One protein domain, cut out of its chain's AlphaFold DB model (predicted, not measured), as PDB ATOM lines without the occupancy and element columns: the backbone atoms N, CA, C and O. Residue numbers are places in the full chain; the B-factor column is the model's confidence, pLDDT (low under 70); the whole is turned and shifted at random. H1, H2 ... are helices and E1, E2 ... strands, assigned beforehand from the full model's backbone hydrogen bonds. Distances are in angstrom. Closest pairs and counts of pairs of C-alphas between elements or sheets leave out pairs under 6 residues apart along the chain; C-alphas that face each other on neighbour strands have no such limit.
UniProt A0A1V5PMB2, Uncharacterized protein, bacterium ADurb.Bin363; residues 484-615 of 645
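Overview. This is residues 484 to 615 of the 645 residues of an uncharacterized protein of bacterium ADurb.Bin363 (UniProt A0A1V5PMB2). A twisted sheet of seven antiparallel strands forms a wall, with helix H4 packed along one face over E3 and E4 and the other face bare of named helices. H1, H2 and H3 make a loose arc round H4 on the same side of the sheet, none of them on the sheet itself. The 132 printed residues include seven named strands, E1 to E7, followed by four named helices, H1 to H4; the sheet's order is E1 E2 E3 E4 E5 E6 E7, and the class is mixed, helices and strands. The whole is compact and rounded, with a radius of gyration of the C-alphas of 15.0 A and spans of 45 by 39 by 31 A.

Arrangement. The strands E1 (residues 488 to 494), E2 (500 to 505), E3 (511 to 517), E4 (522 to 528), E5 (535 to 540), E6 (546 to 552) and E7 (555 to 561) form a meander, each strand the antiparallel neighbour and hairpin partner of the one before. E1 and E7 are the edge strands. Backbone atoms within hydrogen-bond range include N 491 and O 503 at 2.9 A for E1 and E2, N 502 and O 514 at 2.8 A for E2 and E3, N 513 and O 526 at 2.8 A for E3 and E4, N 525 and O 538 at 2.8 A for E4 and E5, N 537 and O 549 at 2.9 A for E5 and E6, and N 548 and O 559 at 2.8 A for E6 and E7. H4 (residues 602 to 611) is on the sheet in two layers, a helix on one face of a sheet, at a height over the sheet of 8.2 A. It runs along the strands, at 1 degrees to E3 on the local plane, over E3 and only just over E4, where 3 of its C-alphas fall. Its closest C-alphas to E3 are those of Cys 516 and Ala 606, 6.0 A. H1 (residues 565 to 571), H2 (574 to 580) and H3 (582 to 590) are close to H4 but not clearly touching, with closest C-alphas Leu 567 and Leu 604 at 7.7 A, Leu 579 and Ala 608 at 6.7 A, and Leu 588 and Ile 609 at 7.0 A. H1 and H3 are apart. Every O i to N i+4 pair is within hydrogen-bond range in H2, H3 and H4; H1 has 1 of 3, and 3 of 4 O i to N i+3 pairs.

Along the chain. E1 begins at C-alpha 488 (-1.090, 26.045, -35.885) and is 20.6 A long; E3 is 20.3 A, E7 20.1 A and E4 20.0 A. E7 ends at C-alpha 561 (-25.807, 8.367, -36.257). H4, 14.2 A long, ends at C-alpha 611 (-26.440, 21.961, -24.498).

Size, cuts and confidence. The C-alphas of Arg 554 and Leu 583 are the two farthest apart, 46.4 A. The printed part has no cut, and the link from H3 to H4, 11 residues, is long. Mean pLDDT of the printed part is 76.0; 41 residues are under 70, among them residues 563 to 586.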
ATOM      1  N   ASN A 484       3.208  27.776 -32.488       68.94
ATOM      2  CA  ASN A 484       4.303  27.162 -33.247       68.94
ATOM      3  C   ASN A 484       4.679  27.979 -34.502       68.94
ATOM      4  O   ASN A 484       4.648  27.472 -35.627       68.94
ATOM      5  N   ASN A 485       4.958  29.275 -34.311       68.62
ATOM      6  CA  ASN A 485       5.309  30.242 -35.364       68.62
ATOM      7  C   ASN A 485       4.319  30.313 -36.551       68.62
ATOM      8  O   ASN A 485       4.714  30.627 -37.671       68.62
ATOM      9  N   GLY A 486       3.032  30.031 -36.319       69.56
ATOM     10  CA  GLY A 486       1.978  30.111 -37.340       69.56
ATOM     11  C   GLY A 486       1.640  28.793 -38.036       69.56
ATOM     12  O   GLY A 486       0.728  28.765 -38.857       69.56
ATOM     13  N   THR A 487       2.315  27.690 -37.695       72.62
ATOM     14  CA  THR A 487       1.955  26.355 -38.215       72.62
ATOM     15  C   THR A 487       0.632  25.837 -37.647       72.62
ATOM     16  O   THR A 487      -0.040  25.038 -38.295       72.62
ATOM     17  N   MET A 488       0.224  26.313 -36.467       78.38
ATOM     18  CA  MET A 488      -1.090  26.045 -35.885       78.38
ATOM     19  C   MET A 488      -1.833  27.354 -35.637       78.38
ATOM     20  O   MET A 488      -1.298  28.271 -35.012       78.38
ATOM     21  N   GLN A 489      -3.087  27.418 -36.076       84.75
ATOM     22  CA  GLN A 489      -3.978  28.547 -35.816       84.75
ATOM     23  C   GLN A 489      -5.330  28.045 -35.320       84.75
ATOM     24  O   GLN A 489      -5.812  26.990 -35.728       84.75
ATOM     25  N   LYS A 490      -5.967  28.813 -34.444       86.31
ATOM     26  CA  LYS A 490      -7.313  28.546 -33.954       86.31
ATOM     27  C   LYS A 490      -8.044  29.858 -33.727       86.31
ATOM     28  O   LYS A 490      -7.691  30.613 -32.827       86.31
ATOM     29  N   GLN A 491      -9.078  30.096 -34.521       88.75
ATOM     30  CA  GLN A 491      -9.846  31.331 -34.515       88.75
ATOM     31  C   GLN A 491     -11.304  31.033 -34.177       88.75
ATOM     32  O   GLN A 491     -11.937  30.201 -34.809       88.75
ATOM     33  N   GLY A 492     -11.845  31.719 -33.183       90.06
ATOM     34  CA  GLY A 492     -13.239  31.660 -32.782       90.06
ATOM     35  C   GLY A 492     -13.922  33.006 -32.989       90.06
ATOM     36  O   GLY A 492     -13.337  34.038 -32.657       90.06
ATOM     37  N   ILE A 493     -15.146  33.010 -33.509       90.25
ATOM     38  CA  ILE A 493     -15.989  34.204 -33.644       90.25
ATOM     39  C   ILE A 493     -17.347  33.909 -33.004       90.25
ATOM     40  O   ILE A 493     -17.960  32.892 -33.298       90.25
ATOM     41  N   LYS A 494     -17.831  34.792 -32.138       90.06
ATOM     42  CA  LYS A 494     -19.231  34.870 -31.712       90.06
ATOM     43  C   LYS A 494     -19.818  36.130 -32.333       90.06
ATOM     44  O   LYS A 494     -19.272  37.208 -32.112       90.06
ATOM     45  N   PHE A 495     -20.895  35.992 -33.086       87.12
ATOM     46  CA  PHE A 495     -21.646  37.091 -33.680       87.12
ATOM     47  C   PHE A 495     -22.691  37.633 -32.684       87.12
ATOM     48  O   PHE A 495     -22.955  37.020 -31.645       87.12
ATOM     49  N   SER A 496     -23.256  38.811 -32.959       83.81
ATOM     50  CA  SER A 496     -24.221  39.484 -32.072       83.81
ATOM     51  C   SER A 496     -25.586  38.790 -31.991       83.81
ATOM     52  O   SER A 496     -26.293  38.960 -31.001       83.81
ATOM     53  N   ASP A 497     -25.927  37.958 -32.976       80.56
ATOM     54  CA  ASP A 497     -27.088  37.056 -32.976       80.56
ATOM     55  C   ASP A 497     -26.884  35.793 -32.109       80.56
ATOM     56  O   ASP A 497     -27.793  34.981 -31.974       80.56
ATOM     57  N   GLY A 498     -25.694  35.603 -31.526       81.00
ATOM     58  CA  GLY A 498     -25.330  34.409 -30.762       81.00
ATOM     59  C   GLY A 498     -24.748  33.263 -31.596       81.00
ATOM     60  O   GLY A 498     -24.250  32.296 -31.007       81.00
ATOM     61  N   THR A 499     -24.724  33.369 -32.930       86.56
ATOM     62  CA  THR A 499     -24.040  32.407 -33.805       86.56
ATOM     63  C   THR A 499     -22.563  32.333 -33.428       86.56
ATOM     64  O   THR A 499     -21.899  33.346 -33.205       86.56
ATOM     65  N   CYS A 500     -22.032  31.118 -33.346       89.56
ATOM     66  CA  CYS A 500     -20.644  30.849 -32.995       89.56
ATOM     67  C   CYS A 500     -19.934  30.139 -34.152       89.56
ATOM     68  O   CYS A 500     -20.494  29.258 -34.793       89.56
ATOM     69  N   TYR A 501     -18.680  30.493 -34.393       90.56
ATOM     70  CA  TYR A 501     -17.793  29.908 -35.389       90.56
ATOM     71  C   TYR A 501     -16.459  29.549 -34.732       90.56
ATOM     72  O   TYR A 501     -15.952  30.312 -33.909       90.56
ATOM     73  N   LEU A 502     -15.883  28.409 -35.104       91.00
ATOM     74  CA  LEU A 502     -14.566  27.949 -34.678       91.00
ATOM     75  C   LEU A 502     -13.807  27.370 -35.876       91.00
ATOM     76  O   LEU A 502     -14.130  26.291 -36.364       91.00
ATOM     77  N   TYR A 503     -12.764  28.067 -36.306       89.88
ATOM     78  CA  TYR A 503     -11.734  27.571 -37.206       89.88
ATOM     79  C   TYR A 503     -10.558  26.987 -36.425       89.88
ATOM     80  O   TYR A 503     -10.124  27.547 -35.411       89.88
ATOM     81  N   LYS A 504      -9.982  25.903 -36.938       87.81
ATOM     82  CA  LYS A 504      -8.733  25.320 -36.457       87.81
ATOM     83  C   LYS A 504      -7.907  24.799 -37.630       87.81
ATOM     84  O   LYS A 504      -8.393  23.997 -38.418       87.81
ATOM     85  N   LYS A 505      -6.641  25.203 -37.691       84.75
ATOM     86  CA  LYS A 505      -5.610  24.621 -38.548       84.75
ATOM     87  C   LYS A 505      -4.585  23.897 -37.685       84.75
ATOM     88  O   LYS A 505      -4.018  24.480 -36.756       84.75
ATOM     89  N   TRP A 506      -4.367  22.628 -37.987       80.75
ATOM     90  CA  TRP A 506      -3.383  21.777 -37.332       80.75
ATOM     91  C   TRP A 506      -2.031  21.830 -38.061       80.75
ATOM     92  O   TRP A 506      -1.962  22.152 -39.244       80.75
ATOM     93  N   GLY A 507      -0.946  21.487 -37.357       77.19
ATOM     94  CA  GLY A 507       0.418  21.534 -37.909       77.19
ATOM     95  C   GLY A 507       0.703  20.496 -39.002       77.19
ATOM     96  O   GLY A 507       1.716  20.599 -39.681       77.19
ATOM     97  N   ASN A 508      -0.193  19.522 -39.184       78.62
ATOM     98  CA  ASN A 508      -0.210  18.539 -40.273       78.62
ATOM     99  C   ASN A 508      -1.203  18.923 -41.392       78.62
ATOM    100  O   ASN A 508      -1.804  18.046 -42.011       78.62
ATOM    101  N   GLY A 509      -1.481  20.220 -41.550       74.69
ATOM    102  CA  GLY A 509      -2.301  20.764 -42.631       74.69
ATOM    103  C   GLY A 509      -3.815  20.609 -42.488       74.69
ATOM    104  O   GLY A 509      -4.547  21.384 -43.100       74.69
ATOM    105  N   ILE A 510      -4.298  19.678 -41.653       83.88
ATOM    106  CA  ILE A 510      -5.737  19.452 -41.443       83.88
ATOM    107  C   ILE A 510      -6.419  20.746 -40.978       83.88
ATOM    108  O   ILE A 510      -5.977  21.422 -40.042       83.88
ATOM    109  N   SER A 511      -7.533  21.056 -41.629       87.12
ATOM    110  CA  SER A 511      -8.337  22.265 -41.478       87.12
ATOM    111  C   SER A 511      -9.719  21.866 -40.949       87.12
ATOM    112  O   SER A 511     -10.291  20.866 -41.373       87.12
ATOM    113  N   GLN A 512     -10.245  22.583 -39.957       89.62
ATOM    114  CA  GLN A 512     -11.566  22.330 -39.374       89.62
ATOM    115  C   GLN A 512     -12.322  23.640 -39.195       89.62
ATOM    116  O   GLN A 512     -11.778  24.600 -38.653       89.62
ATOM    117  N   GLN A 513     -13.584  23.669 -39.610       92.25
ATOM    118  CA  GLN A 513     -14.490  24.808 -39.487       92.25
ATOM    119  C   GLN A 513     -15.786  24.337 -38.840       92.25
ATOM    120  O   GLN A 513     -16.460  23.470 -39.382       92.25
ATOM    121  N   CYS A 514     -16.157  24.907 -37.698       91.12
ATOM    122  CA  CYS A 514     -17.403  24.584 -37.022       91.12
ATOM    123  C   CYS A 514     -18.266  25.827 -36.840       91.12
ATOM    124  O   CYS A 514     -17.888  26.731 -36.100       91.12
ATOM    125  N   PHE A 515     -19.427  25.856 -37.483       92.06
ATOM    126  CA  PHE A 515     -20.497  26.798 -37.169       92.06
ATOM    127  C   PHE A 515     -21.449  26.168 -36.156       92.06
ATOM    128  O   PHE A 515     -21.747  24.981 -36.228       92.06
ATOM    129  N   CYS A 516     -21.950  26.962 -35.224       89.12
ATOM    130  CA  CYS A 516     -22.955  26.579 -34.250       89.12
ATOM    131  C   CYS A 516     -23.989  27.701 -34.180       89.12
ATOM    132  O   CYS A 516     -23.643  28.848 -33.901       89.12
ATOM    133  N   TRP A 517     -25.252  27.356 -34.410       88.00
ATOM    134  CA  TRP A 517     -26.410  28.236 -34.308       88.00
ATOM    135  C   TRP A 517     -27.230  27.777 -33.096       88.00
ATOM    136  O   TRP A 517     -28.067  26.880 -33.240       88.00
ATOM    137  N   PRO A 518     -26.985  28.330 -31.888       80.56
ATOM    138  CA  PRO A 518     -27.638  27.857 -30.664       80.56
ATOM    139  C   PRO A 518     -29.161  27.993 -30.738       80.56
ATOM    140  O   PRO A 518     -29.889  27.136 -30.256       80.56
ATOM    141  N   ASP A 519     -29.635  29.049 -31.396       79.12
ATOM    142  CA  ASP A 519     -31.050  29.362 -31.593       79.12
ATOM    143  C   ASP A 519     -31.754  28.365 -32.523       79.12
ATOM    144  O   ASP A 519     -32.907  28.012 -32.288       79.12
ATOM    145  N   SER A 520     -31.034  27.846 -33.520       80.50
ATOM    146  CA  SER A 520     -31.511  26.788 -34.421       80.50
ATOM    147  C   SER A 520     -31.246  25.377 -33.884       80.50
ATOM    148  O   SER A 520     -31.575  24.410 -34.565       80.50
ATOM    149  N   ASN A 521     -30.633  25.238 -32.699       85.62
ATOM    150  CA  ASN A 521     -30.228  23.959 -32.104       85.62
ATOM    151  C   ASN A 521     -29.359  23.074 -33.034       85.62
ATOM    152  O   ASN A 521     -29.410  21.848 -32.958       85.62
ATOM    153  N   ILE A 522     -28.553  23.677 -33.915       88.38
ATOM    154  CA  ILE A 522     -27.748  22.958 -34.918       88.38
ATOM    155  C   ILE A 522     -26.314  23.482 -34.920       88.38
ATOM    156  O   ILE A 522     -26.078  24.689 -34.869       88.38
ATOM    157  N   ALA A 523     -25.353  22.574 -35.070       89.19
ATOM    158  CA  ALA A 523     -23.991  22.902 -35.462       89.19
ATOM    159  C   ALA A 523     -23.572  22.133 -36.720       89.19
ATOM    160  O   ALA A 523     -24.108  21.069 -37.021       89.19
ATOM    161  N   HIS A 524     -22.608  22.670 -37.458       92.69
ATOM    162  CA  HIS A 524     -22.042  22.075 -38.659       92.69
ATOM    163  C   HIS A 524     -20.516  22.178 -38.613       92.69
ATOM    164  O   HIS A 524     -19.966  23.276 -38.618       92.69
ATOM    165  N   LEU A 525     -19.844  21.031 -38.547       91.75
ATOM    166  CA  LEU A 525     -18.393  20.871 -38.526       91.75
ATOM    167  C   LEU A 525     -17.919  20.317 -39.872       91.75
ATOM    168  O   LEU A 525     -18.156  19.152 -40.162       91.75
ATOM    169  N   SER A 526     -17.201  21.114 -40.652       90.69
ATOM    170  CA  SER A 526     -16.430  20.649 -41.804       90.69
ATOM    171  C   SER A 526     -14.986  20.360 -41.387       90.69
ATOM    172  O   SER A 526     -14.378  21.149 -40.662       90.69
ATOM    173  N   THR A 527     -14.434  19.229 -41.820       89.50
ATOM    174  CA  THR A 527     -13.011  18.883 -41.701       89.50
ATOM    175  C   THR A 527     -12.445  18.619 -43.090       89.50
ATOM    176  O   THR A 527     -12.943  17.761 -43.809       89.50
ATOM    177  N   GLU A 528     -11.394  19.344 -43.444       87.19
ATOM    178  CA  GLU A 528     -10.655  19.265 -44.698       87.19
ATOM    179  C   GLU A 528      -9.284  18.638 -44.422       87.19
ATOM    180  O   GLU A 528      -8.542  19.086 -43.538       87.19
ATOM    181  N   PHE A 529      -8.947  17.588 -45.168       84.06
ATOM    182  CA  PHE A 529      -7.657  16.909 -45.063       84.06
ATOM    183  C   PHE A 529      -6.712  17.404 -46.167       84.06
ATOM    184  O   PHE A 529      -7.107  17.505 -47.326       84.06
ATOM    185  N   GLU A 530      -5.453  17.693 -45.810       68.31
ATOM    186  CA  GLU A 530      -4.462  18.324 -46.707       68.31
ATOM    187  C   GLU A 530      -4.171  17.501 -47.979       68.31
ATOM    188  O   GLU A 530      -3.763  18.050 -49.001       68.31
ATOM    189  N   SER A 531      -4.424  16.189 -47.950       56.56
ATOM    190  CA  SER A 531      -4.266  15.294 -49.092       56.56
ATOM    191  C   SER A 531      -5.612  14.905 -49.732       56.56
ATOM    192  O   SER A 531      -6.492  14.320 -49.104       56.56
ATOM    193  N   HIS A 532      -5.725  15.172 -51.041       56.53
ATOM    194  CA  HIS A 532      -6.766  14.672 -51.965       56.53
ATOM    195  C   HIS A 532      -8.191  15.249 -51.843       56.53
ATOM    196  O   HIS A 532      -9.145  14.601 -52.269       56.53
ATOM    197  N   GLY A 533      -8.363  16.463 -51.300       65.00
ATOM    198  CA  GLY A 533      -9.664  17.158 -51.335       65.00
ATOM    199  C   GLY A 533     -10.791  16.393 -50.628       65.00
ATOM    200  O   GLY A 533     -11.953  16.469 -51.030       65.00
ATOM    201  N   LEU A 534     -10.431  15.610 -49.609       80.56
ATOM    202  CA  LEU A 534     -11.361  14.879 -48.765       80.56
ATOM    203  C   LEU A 534     -11.977  15.845 -47.747       80.56
ATOM    204  O   LEU A 534     -11.259  16.419 -46.925       80.56
ATOM    205  N   PHE A 535     -13.303  15.968 -47.770       85.50
ATOM    206  CA  PHE A 535     -14.070  16.726 -46.781       85.50
ATOM    207  C   PHE A 535     -14.954  15.784 -45.956       85.50
ATOM    208  O   PHE A 535     -15.649  14.930 -46.506       85.50
ATOM    209  N   ASP A 536     -14.951  15.959 -44.638       87.69
ATOM    210  CA  ASP A 536     -15.839  15.292 -43.682       87.69
ATOM    211  C   ASP A 536     -16.718  16.348 -43.002       87.69
ATOM    212  O   ASP A 536     -16.254  17.104 -42.146       87.69
ATOM    213  N   ASN A 537     -17.984  16.416 -43.413       89.81
ATOM    214  CA  ASN A 537     -18.966  17.367 -42.907       89.81
ATOM    215  C   ASN A 537     -19.910  16.674 -41.917       89.81
ATOM    216  O   ASN A 537     -20.668  15.782 -42.295       89.81
ATOM    217  N   LYS A 538     -19.923  17.108 -40.656       89.88
ATOM    218  CA  LYS A 538     -20.839  16.637 -39.610       89.88
ATOM    219  C   LYS A 538     -21.845  17.721 -39.227       89.88
ATOM    220  O   LYS A 538     -21.456  18.749 -38.682       89.88
ATOM    221  N   THR A 539     -23.137  17.470 -39.414       90.12
ATOM    222  CA  THR A 539     -24.210  18.277 -38.808       90.12
ATOM    223  C   THR A 539     -24.605  17.644 -37.474       90.12
ATOM    224  O   THR A 539     -25.030  16.493 -37.459       90.12
ATOM    225  N   ILE A 540     -24.429  18.375 -36.373       86.81
ATOM    226  CA  ILE A 540     -24.532  17.922 -34.978       86.81
ATOM    227  C   ILE A 540     -25.762  18.564 -34.317       86.81
ATOM    228  O   ILE A 540     -26.004  19.762 -34.492       86.81
ATOM    229  N   TYR A 541     -26.493  17.782 -33.521       83.69
ATOM    230  CA  TYR A 541     -27.698  18.197 -32.791       83.69
ATOM    231  C   TYR A 541     -27.488  18.147 -31.254       83.69
ATOM    232  O   TYR A 541     -26.512  17.549 -30.785       83.69
ATOM    233  N   PRO A 542     -28.365  18.755 -30.423       76.06
ATOM    234  CA  PRO A 542     -28.117  18.936 -28.981       76.06
ATOM    235  C   PRO A 542     -28.199  17.633 -28.167       76.06
ATOM    236  O   PRO A 542     -27.629  17.515 -27.074       76.06
ATOM    237  N   ASP A 543     -28.901  16.634 -28.702       73.75
ATOM    238  CA  ASP A 543     -28.983  15.283 -28.144       73.75
ATOM    239  C   ASP A 543     -27.684  14.477 -28.339       73.75
ATOM    240  O   ASP A 543     -27.468  13.488 -27.636       73.75
ATOM    241  N   GLY A 544     -26.776  14.946 -29.203       71.81
ATOM    242  CA  GLY A 544     -25.538  14.263 -29.577       71.81
ATOM    243  C   GLY A 544     -25.675  13.352 -30.800       71.81
ATOM    244  O   GLY A 544     -24.718  12.645 -31.121       71.81
ATOM    245  N   SER A 545     -26.827  13.351 -31.478       80.00
ATOM    246  CA  SER A 545     -26.967  12.747 -32.804       80.00
ATOM    247  C   SER A 545     -26.256  13.597 -33.864       80.00
ATOM    248  O   SER A 545     -26.050  14.806 -33.688       80.00
ATOM    249  N   TYR A 546     -25.847  12.973 -34.972       85.19
ATOM    250  CA  TYR A 546     -25.247  13.699 -36.091       85.19
ATOM    251  C   TYR A 546     -25.468  13.022 -37.449       85.19
ATOM    252  O   TYR A 546     -25.602  11.801 -37.574       85.19
ATOM    253  N   ILE A 547     -25.467  13.842 -38.497       87.75
ATOM    254  CA  ILE A 547     -25.391  13.415 -39.897       87.75
ATOM    255  C   ILE A 547     -23.961  13.663 -40.361       87.75
ATOM    256  O   ILE A 547     -23.459  14.770 -40.201       87.75
ATOM    257  N   LYS A 548     -23.312  12.648 -40.930       88.19
ATOM    258  CA  LYS A 548     -21.954  12.729 -41.474       88.19
ATOM    259  C   LYS A 548     -21.984  12.580 -42.986       88.19
ATOM    260  O   LYS A 548     -22.557  11.620 -43.492       88.19
ATOM    261  N   GLU A 549     -21.332  13.490 -43.689       89.75
ATOM    262  CA  GLU A 549     -21.195  13.490 -45.137       89.75
ATOM    263  C   GLU A 549     -19.714  13.513 -45.512       89.75
ATOM    264  O   GLU A 549     -19.023  14.501 -45.271       89.75
ATOM    265  N   ILE A 550     -19.225  12.426 -46.105       86.88
ATOM    266  CA  ILE A 550     -17.862  12.350 -46.637       86.88
ATOM    267  C   ILE A 550     -17.924  12.683 -48.126       86.88
ATOM    268  O   ILE A 550     -18.625  12.007 -48.879       86.88
ATOM    269  N   ILE A 551     -17.190  13.709 -48.550       85.88
ATOM    270  CA  ILE A 551     -17.041  14.123 -49.947       85.88
ATOM    271  C   ILE A 551     -15.601  13.829 -50.365       85.88
ATOM    272  O   ILE A 551     -14.658  14.229 -49.688       85.88
ATOM    273  N   SER A 552     -15.435  13.118 -51.475       83.25
ATOM    274  CA  SER A 552     -14.134  12.768 -52.055       83.25
ATOM    275  C   SER A 552     -14.222  12.750 -53.581       83.25
ATOM    276  O   SER A 552     -15.321  12.795 -54.137       83.25
ATOM    277  N   GLU A 553     -13.092  12.561 -54.266       77.50
ATOM    278  CA  GLU A 553     -13.047  12.297 -55.717       77.50
ATOM    279  C   GLU A 553     -13.966  11.136 -56.159       77.50
ATOM    280  O   GLU A 553     -14.413  11.093 -57.302       77.50
ATOM    281  N   ARG A 554     -14.287  10.199 -55.252       77.56
ATOM    282  CA  ARG A 554     -15.158   9.037 -55.511       77.56
ATOM    283  C   ARG A 554     -16.653   9.321 -55.299       77.56
ATOM    284  O   ARG A 554     -17.461   8.403 -55.413       77.56
ATOM    285  N   GLY A 555     -17.025  10.562 -54.981       78.50
ATOM    286  CA  GLY A 555     -18.402  10.990 -54.724       78.50
ATOM    287  C   GLY A 555     -18.698  11.292 -53.252       78.50
ATOM    288  O   GLY A 555     -17.793  11.424 -52.422       78.50
ATOM    289  N   LYS A 556     -19.996  11.432 -52.946       86.62
ATOM    290  CA  LYS A 556     -20.531  11.814 -51.631       86.62
ATOM    291  C   LYS A 556     -21.202  10.625 -50.935       86.62
ATOM    292  O   LYS A 556     -22.108  10.017 -51.500       86.62
ATOM    293  N   LEU A 557     -20.814  10.350 -49.691       87.88
ATOM    294  CA  LEU A 557     -21.420   9.344 -48.815       87.88
ATOM    295  C   LEU A 557     -22.049  10.022 -47.592       87.88
ATOM    296  O   LEU A 557     -21.328  10.607 -46.788       87.88
ATOM    297  N   THR A 558     -23.367   9.894 -47.415       88.31
ATOM    298  CA  THR A 558     -24.092  10.423 -46.245       88.31
ATOM    299  C   THR A 558     -24.519   9.289 -45.307       88.31
ATOM    300  O   THR A 558     -25.117   8.305 -45.735       88.31
ATOM    301  N   MET A 559     -24.235   9.439 -44.015       86.50
ATOM    302  CA  MET A 559     -24.533   8.494 -42.934       86.50
ATOM    303  C   MET A 559     -25.226   9.226 -41.776       86.50
ATOM    304  O   MET A 559     -24.937  10.396 -41.519       86.50
ATOM    305  N   LYS A 560     -26.125   8.550 -41.053       85.44
ATOM    306  CA  LYS A 560     -26.821   9.103 -39.878       85.44
ATOM    307  C   LYS A 560     -26.478   8.290 -38.633       85.44
ATOM    308  O   LYS A 560     -26.539   7.064 -38.680       85.44
ATOM    309  N   PHE A 561     -26.173   8.970 -37.535       80.81
ATOM    310  CA  PHE A 561     -25.807   8.367 -36.257       80.81
ATOM    311  C   PHE A 561     -26.726   8.904 -35.157       80.81
ATOM    312  O   PHE A 561     -26.882  10.115 -35.003       80.81
ATOM    313  N   SER A 562     -27.355   8.001 -34.402       73.75
ATOM    314  CA  SER A 562     -28.300   8.346 -33.330       73.75
ATOM    315  C   SER A 562     -27.620   8.937 -32.092       73.75
ATOM    316  O   SER A 562     -28.249   9.699 -31.365       73.75
ATOM    317  N   ARG A 563     -26.347   8.598 -31.864       68.12
ATOM    318  CA  ARG A 563     -25.427   9.171 -30.868       68.12
ATOM    319  C   ARG A 563     -23.999   9.065 -31.398       68.12
ATOM    320  O   ARG A 563     -23.744   8.239 -32.273       68.12
ATOM    321  N   ASP A 564     -23.079   9.861 -30.858       61.28
ATOM    322  CA  ASP A 564     -21.644   9.700 -31.112       61.28
ATOM    323  C   ASP A 564     -20.977   8.764 -30.086       61.28
ATOM    324  O   ASP A 564     -20.876   9.150 -28.918       61.28
ATOM    325  N   PRO A 565     -20.467   7.585 -30.503       55.66
ATOM    326  CA  PRO A 565     -19.726   6.674 -29.626       55.66
ATOM    327  C   PRO A 565     -18.460   7.299 -29.018       55.66
ATOM    328  O   PRO A 565     -18.036   6.908 -27.934       55.66
ATOM    329  N   LEU A 566     -17.850   8.291 -29.681       52.16
ATOM    330  CA  LEU A 566     -16.691   9.017 -29.149       52.16
ATOM    331  C   LEU A 566     -17.084   9.954 -27.998       52.16
ATOM    332  O   LEU A 566     -16.258  10.229 -27.127       52.16
ATOM    333  N   LEU A 567     -18.340  10.413 -27.965       56.38
ATOM    334  CA  LEU A 567     -18.875  11.208 -26.862       56.38
ATOM    335  C   LEU A 567     -19.416  10.342 -25.715       56.38
ATOM    336  O   LEU A 567     -19.524  10.861 -24.611       56.38
ATOM    337  N   GLU A 568     -19.708   9.048 -25.908       57.28
ATOM    338  CA  GLU A 568     -20.210   8.173 -24.828       57.28
ATOM    339  C   GLU A 568     -19.220   8.072 -23.655       57.28
ATOM    340  O   GLU A 568     -19.594   8.361 -22.518       57.28
ATOM    341  N   ASN A 569     -17.931   7.860 -23.935       51.03
ATOM    342  CA  ASN A 569     -16.874   7.915 -22.912       51.03
ATOM    343  C   ASN A 569     -16.724   9.304 -22.257       51.03
ATOM    344  O   ASN A 569     -16.239   9.408 -21.131       51.03
ATOM    345  N   ILE A 570     -17.113  10.384 -22.945       54.06
ATOM    346  CA  ILE A 570     -17.072  11.745 -22.390       54.06
ATOM    347  C   ILE A 570     -18.293  11.999 -21.501       54.06
ATOM    348  O   ILE A 570     -18.127  12.585 -20.431       54.06
ATOM    349  N   TYR A 571     -19.481  11.516 -21.883       53.84
ATOM    350  CA  TYR A 571     -20.714  11.610 -21.095       53.84
ATOM    351  C   TYR A 571     -20.606  10.918 -19.731       53.84
ATOM    352  O   TYR A 571     -21.237  11.377 -18.781       53.84
ATOM    353  N   GLU A 572     -19.789   9.871 -19.627       52.12
ATOM    354  CA  GLU A 572     -19.492   9.156 -18.376       52.12
ATOM    355  C   GLU A 572     -18.276   9.725 -17.610       52.12
ATOM    356  O   GLU A 572     -17.907   9.218 -16.552       52.12
ATOM    357  N   SER A 573     -17.645  10.796 -18.111       57.22
ATOM    358  CA  SER A 573     -16.437  11.387 -17.520       57.22
ATOM    359  C   SER A 573     -16.709  12.642 -16.680       57.22
ATOM    360  O   SER A 573     -17.688  13.363 -16.880       57.22
ATOM    361  N   SER A 574     -15.750  13.003 -15.821       56.38
ATOM    362  CA  SER A 574     -15.757  14.272 -15.073       56.38
ATOM    363  C   SER A 574     -15.792  15.527 -15.961       56.38
ATOM    364  O   SER A 574     -16.151  16.608 -15.492       56.38
ATOM    365  N   LEU A 575     -15.475  15.413 -17.258       57.16
ATOM    366  CA  LEU A 575     -15.640  16.512 -18.209       57.16
ATOM    367  C   LEU A 575     -17.125  16.843 -18.434       57.16
ATOM    368  O   LEU A 575     -17.460  18.017 -18.588       57.16
ATOM    369  N   GLN A 576     -18.019  15.848 -18.374       59.66
ATOM    370  CA  GLN A 576     -19.462  16.073 -18.466       59.66
ATOM    371  C   GLN A 576     -20.020  16.743 -17.205       59.66
ATOM    372  O   GLN A 576     -20.901  17.592 -17.322       59.66
ATOM    373  N   GLU A 577     -19.490  16.442 -16.016       60.69
ATOM    374  CA  GLU A 577     -19.838  17.161 -14.778       60.69
ATOM    375  C   GLU A 577     -19.430  18.639 -14.862       60.69
ATOM    376  O   GLU A 577     -20.220  19.535 -14.554       60.69
ATOM    377  N   ILE A 578     -18.216  18.908 -15.358       58.44
ATOM    378  CA  ILE A 578     -17.711  20.269 -15.586       58.44
ATOM    379  C   ILE A 578     -18.567  21.003 -16.627       58.44
ATOM    380  O   ILE A 578     -18.857  22.184 -16.432       58.44
ATOM    381  N   LEU A 579     -18.998  20.331 -17.698       59.53
ATOM    382  CA  LEU A 579     -19.883  20.886 -18.731       59.53
ATOM    383  C   LEU A 579     -21.314  21.141 -18.242       59.53
ATOM    384  O   LEU A 579     -21.900  22.162 -18.590       59.53
ATOM    385  N   ASN A 580     -21.858  20.248 -17.413       59.53
ATOM    386  CA  ASN A 580     -23.191  20.374 -16.819       59.53
ATOM    387  C   ASN A 580     -23.244  21.403 -15.674       59.53
ATOM    388  O   ASN A 580     -24.332  21.754 -15.219       59.53
ATOM    389  N   SER A 581     -22.095  21.890 -15.190       62.88
ATOM    390  CA  SER A 581     -22.038  22.909 -14.141       62.88
ATOM    391  C   SER A 581     -22.714  24.215 -14.590       62.88
ATOM    392  O   SER A 581     -22.307  24.789 -15.608       62.88
ATOM    393  N   PRO A 582     -23.678  24.763 -13.816       62.03
ATOM    394  CA  PRO A 582     -24.331  26.034 -14.138       62.03
ATOM    395  C   PRO A 582     -23.339  27.185 -14.357       62.03
ATOM    396  O   PRO A 582     -23.530  28.006 -15.252       62.03
ATOM    397  N   LEU A 583     -22.238  27.205 -13.595       65.56
ATOM    398  CA  LEU A 583     -21.180  28.208 -13.723       65.56
ATOM    399  C   LEU A 583     -20.436  28.095 -15.063       65.56
ATOM    400  O   LEU A 583     -20.133  29.114 -15.686       65.56
ATOM    401  N   THR A 584     -20.156  26.875 -15.528       64.88
ATOM    402  CA  THR A 584     -19.547  26.643 -16.848       64.88
ATOM    403  C   THR A 584     -20.509  27.045 -17.961       64.88
ATOM    404  O   THR A 584     -20.097  27.741 -18.886       64.88
ATOM    405  N   GLY A 585     -21.794  26.698 -17.835       64.81
ATOM    406  CA  GLY A 585     -22.835  27.108 -18.781       64.81
ATOM    407  C   GLY A 585     -22.966  28.630 -18.903       64.81
ATOM    408  O   GLY A 585     -22.975  29.161 -20.013       64.81
ATOM    409  N   MET A 586     -22.977  29.360 -17.780       66.94
ATOM    410  CA  MET A 586     -22.950  30.831 -17.779       66.94
ATOM    411  C   MET A 586     -21.694  31.380 -18.474       66.94
ATOM    412  O   MET A 586     -21.802  32.189 -19.397       66.94
ATOM    413  N   LYS A 587     -20.506  30.883 -18.103       73.38
ATOM    414  CA  LYS A 587     -19.227  31.317 -18.690       73.38
ATOM    415  C   LYS A 587     -19.137  31.046 -20.198       73.38
ATOM    416  O   LYS A 587     -18.571  31.869 -20.915       73.38
ATOM    417  N   LEU A 588     -19.703  29.938 -20.690       72.81
ATOM    418  CA  LEU A 588     -19.746  29.605 -22.122       72.81
ATOM    419  C   LEU A 588     -20.774  30.439 -22.901       72.81
ATOM    420  O   LEU A 588     -20.486  30.831 -24.030       72.81
ATOM    421  N   ARG A 589     -21.926  30.785 -22.304       70.38
ATOM    422  CA  ARG A 589     -22.886  31.735 -22.905       70.38
ATOM    423  C   ARG A 589     -22.262  33.120 -23.101       70.38
ATOM    424  O   ARG A 589     -22.431  33.734 -24.158       70.38
ATOM    425  N   GLU A 590     -21.523  33.609 -22.108       74.62
ATOM    426  CA  GLU A 590     -20.795  34.879 -22.209       74.62
ATOM    427  C   GLU A 590     -19.635  34.793 -23.211       74.62
ATOM    428  O   GLU A 590     -19.521  35.638 -24.103       74.62
ATOM    429  N   ASN A 591     -18.798  33.757 -23.091       79.94
ATOM    430  CA  ASN A 591     -17.614  33.537 -23.913       79.94
ATOM    431  C   ASN A 591     -17.486  32.055 -24.337       79.94
ATOM    432  O   ASN A 591     -16.912  31.254 -23.588       79.94
ATOM    433  N   PRO A 592     -17.899  31.686 -25.566       78.75
ATOM    434  CA  PRO A 592     -17.824  30.307 -26.063       78.75
ATOM    435  C   PRO A 592     -16.387  29.781 -26.225       78.75
ATOM    436  O   PRO A 592     -16.192  28.595 -26.479       78.75
ATOM    437  N   PHE A 593     -15.370  30.634 -26.048       80.50
ATOM    438  CA  PHE A 593     -13.951  30.268 -26.076       80.50
ATOM    439  C   PHE A 593     -13.270  30.403 -24.700       80.50
ATOM    440  O   PHE A 593     -12.050  30.567 -24.610       80.50
ATOM    441  N   TYR A 594     -14.047  30.358 -23.608       72.75
ATOM    442  CA  TYR A 594     -13.519  30.405 -22.240       72.75
ATOM    443  C   TYR A 594     -12.634  29.192 -21.905       72.75
ATOM    444  O   TYR A 594     -11.567  29.373 -21.323       72.75
ATOM    445  N   ASN A 595     -13.040  27.979 -22.301       67.06
ATOM    446  CA  ASN A 595     -12.333  26.738 -21.969       67.06
ATOM    447  C   ASN A 595     -11.419  26.262 -23.129       67.06
ATOM    448  O   ASN A 595     -11.927  25.919 -24.207       67.06
ATOM    449  N   PRO A 596     -10.083  26.197 -22.936       61.34
ATOM    450  CA  PRO A 596      -9.148  25.703 -23.946       61.34
ATOM    451  C   PRO A 596      -9.373  24.243 -24.353       61.34
ATOM    452  O   PRO A 596      -9.229  23.946 -25.536       61.34
ATOM    453  N   LEU A 597      -9.745  23.364 -23.411       61.19
ATOM    454  CA  LEU A 597      -9.923  21.925 -23.645       61.19
ATOM    455  C   LEU A 597     -11.120  21.648 -24.550       61.19
ATOM    456  O   LEU A 597     -10.982  20.939 -25.538       61.19
ATOM    457  N   LEU A 598     -12.269  22.278 -24.278       62.56
ATOM    458  CA  LEU A 598     -13.444  22.156 -25.151       62.56
ATOM    459  C   LEU A 598     -13.102  22.628 -26.557       62.56
ATOM    460  O   LEU A 598     -13.292  21.917 -27.528       62.56
ATOM    461  N   THR A 599     -12.487  23.805 -26.661       62.72
ATOM    462  CA  THR A 599     -12.112  24.383 -27.951       62.72
ATOM    463  C   THR A 599     -10.931  23.666 -28.636       62.72
ATOM    464  O   THR A 599     -10.495  24.110 -29.701       62.72
ATOM    465  N   LEU A 600     -10.333  22.614 -28.055       63.84
ATOM    466  CA  LEU A 600      -9.401  21.736 -28.779       63.84
ATOM    467  C   LEU A 600     -10.142  20.749 -29.686       63.84
ATOM    468  O   LEU A 600      -9.592  20.424 -30.737       63.84
ATOM    469  N   ASP A 601     -11.356  20.340 -29.326       75.69
ATOM    470  CA  ASP A 601     -12.212  19.451 -30.110       75.69
ATOM    471  C   ASP A 601     -13.444  20.236 -30.610       75.69
ATOM    472  O   ASP A 601     -14.338  20.555 -29.822       75.69
ATOM    473  N   PRO A 602     -13.519  20.582 -31.910       79.31
ATOM    474  CA  PRO A 602     -14.637  21.357 -32.443       79.31
ATOM    475  C   PRO A 602     -16.012  20.698 -32.270       79.31
ATOM    476  O   PRO A 602     -17.012  21.408 -32.171       79.31
ATOM    477  N   GLN A 603     -16.081  19.366 -32.212       80.12
ATOM    478  CA  GLN A 603     -17.336  18.638 -32.057       80.12
ATOM    479  C   GLN A 603     -17.822  18.673 -30.605       80.12
ATOM    480  O   GLN A 603     -18.992  18.977 -30.362       80.12
ATOM    481  N   LEU A 604     -16.923  18.446 -29.644       76.88
ATOM    482  CA  LEU A 604     -17.224  18.606 -28.219       76.88
ATOM    483  C   LEU A 604     -17.576  20.062 -27.877       76.88
ATOM    484  O   LEU A 604     -18.505  20.314 -27.114       76.88
ATOM    485  N   TRP A 605     -16.860  21.026 -28.462       81.62
ATOM    486  CA  TRP A 605     -17.145  22.456 -28.330       81.62
ATOM    487  C   TRP A 605     -18.554  22.819 -28.814       81.62
ATOM    488  O   TRP A 605     -19.310  23.456 -28.079       81.62
ATOM    489  N   ALA A 606     -18.916  22.388 -30.024       82.38
ATOM    490  CA  ALA A 606     -20.233  22.641 -30.597       82.38
ATOM    491  C   ALA A 606     -21.343  22.036 -29.734       82.38
ATOM    492  O   ALA A 606     -22.299  22.716 -29.366       82.38
ATOM    493  N   HIS A 607     -21.175  20.773 -29.343       77.44
ATOM    494  CA  HIS A 607     -22.110  20.062 -28.479       77.44
ATOM    495  C   HIS A 607     -22.289  20.740 -27.109       77.44
ATOM    496  O   HIS A 607     -23.421  20.924 -26.656       77.44
ATOM    497  N   ALA A 608     -21.196  21.205 -26.495       75.44
ATOM    498  CA  ALA A 608     -21.238  21.968 -25.250       75.44
ATOM    499  C   ALA A 608     -22.046  23.270 -25.392       75.44
ATOM    500  O   ALA A 608     -22.845  23.585 -24.511       75.44
ATOM    501  N   ILE A 609     -21.888  24.008 -26.498       78.94
ATOM    502  CA  ILE A 609     -22.667  25.231 -26.760       78.94
ATOM    503  C   ILE A 609     -24.148  24.905 -26.972       78.94
ATOM    504  O   ILE A 609     -24.998  25.556 -26.361       78.94
ATOM    505  N   LEU A 610     -24.466  23.884 -27.773       77.12
ATOM    506  CA  LEU A 610     -25.849  23.463 -28.021       77.12
ATOM    507  C   LEU A 610     -26.561  23.050 -26.722       77.12
ATOM    508  O   LEU A 610     -27.689  23.474 -26.486       77.12
ATOM    509  N   ARG A 611     -25.890  22.313 -25.824       70.31
ATOM    510  CA  ARG A 611     -26.440  21.961 -24.498       70.31
ATOM    511  C   ARG A 611     -26.490  23.117 -23.492       70.31
ATOM    512  O   ARG A 611     -27.145  22.985 -22.461       70.31
ATOM    513  N   CYS A 612     -25.832  24.251 -23.751       61.06
ATOM    514  CA  CYS A 612     -25.902  25.416 -22.860       61.06
ATOM    515  C   CYS A 612     -27.239  26.173 -22.950       61.06
ATOM    516  O   CYS A 612     -27.535  26.965 -22.046       61.06
ATOM    517  N   ARG A 613     -28.074  25.935 -23.974       56.12
ATOM    518  CA  ARG A 613     -29.523  26.171 -23.862       56.12
ATOM    519  C   ARG A 613     -30.137  24.964 -23.149       56.12
ATOM    520  O   ARG A 613     -29.965  23.827 -23.576       56.12
ATOM    521  N   GLY A 614     -30.829  25.220 -22.037       43.03
ATOM    522  CA  GLY A 614     -31.619  24.182 -21.371       43.03
ATOM    523  C   GLY A 614     -32.758  23.697 -22.280       43.03
ATOM    524  O   GLY A 614     -33.017  24.328 -23.306       43.03
ATOM    525  N   PRO A 615     -33.458  22.608 -21.920       37.62
ATOM    526  CA  PRO A 615     -34.504  22.019 -22.752       37.62
ATOM    527  C   PRO A 615     -35.777  22.884 -22.778       37.62
ATOM    528  O   PRO A 615     -36.808  22.530 -22.200       37.62
TER     529      PRO A 615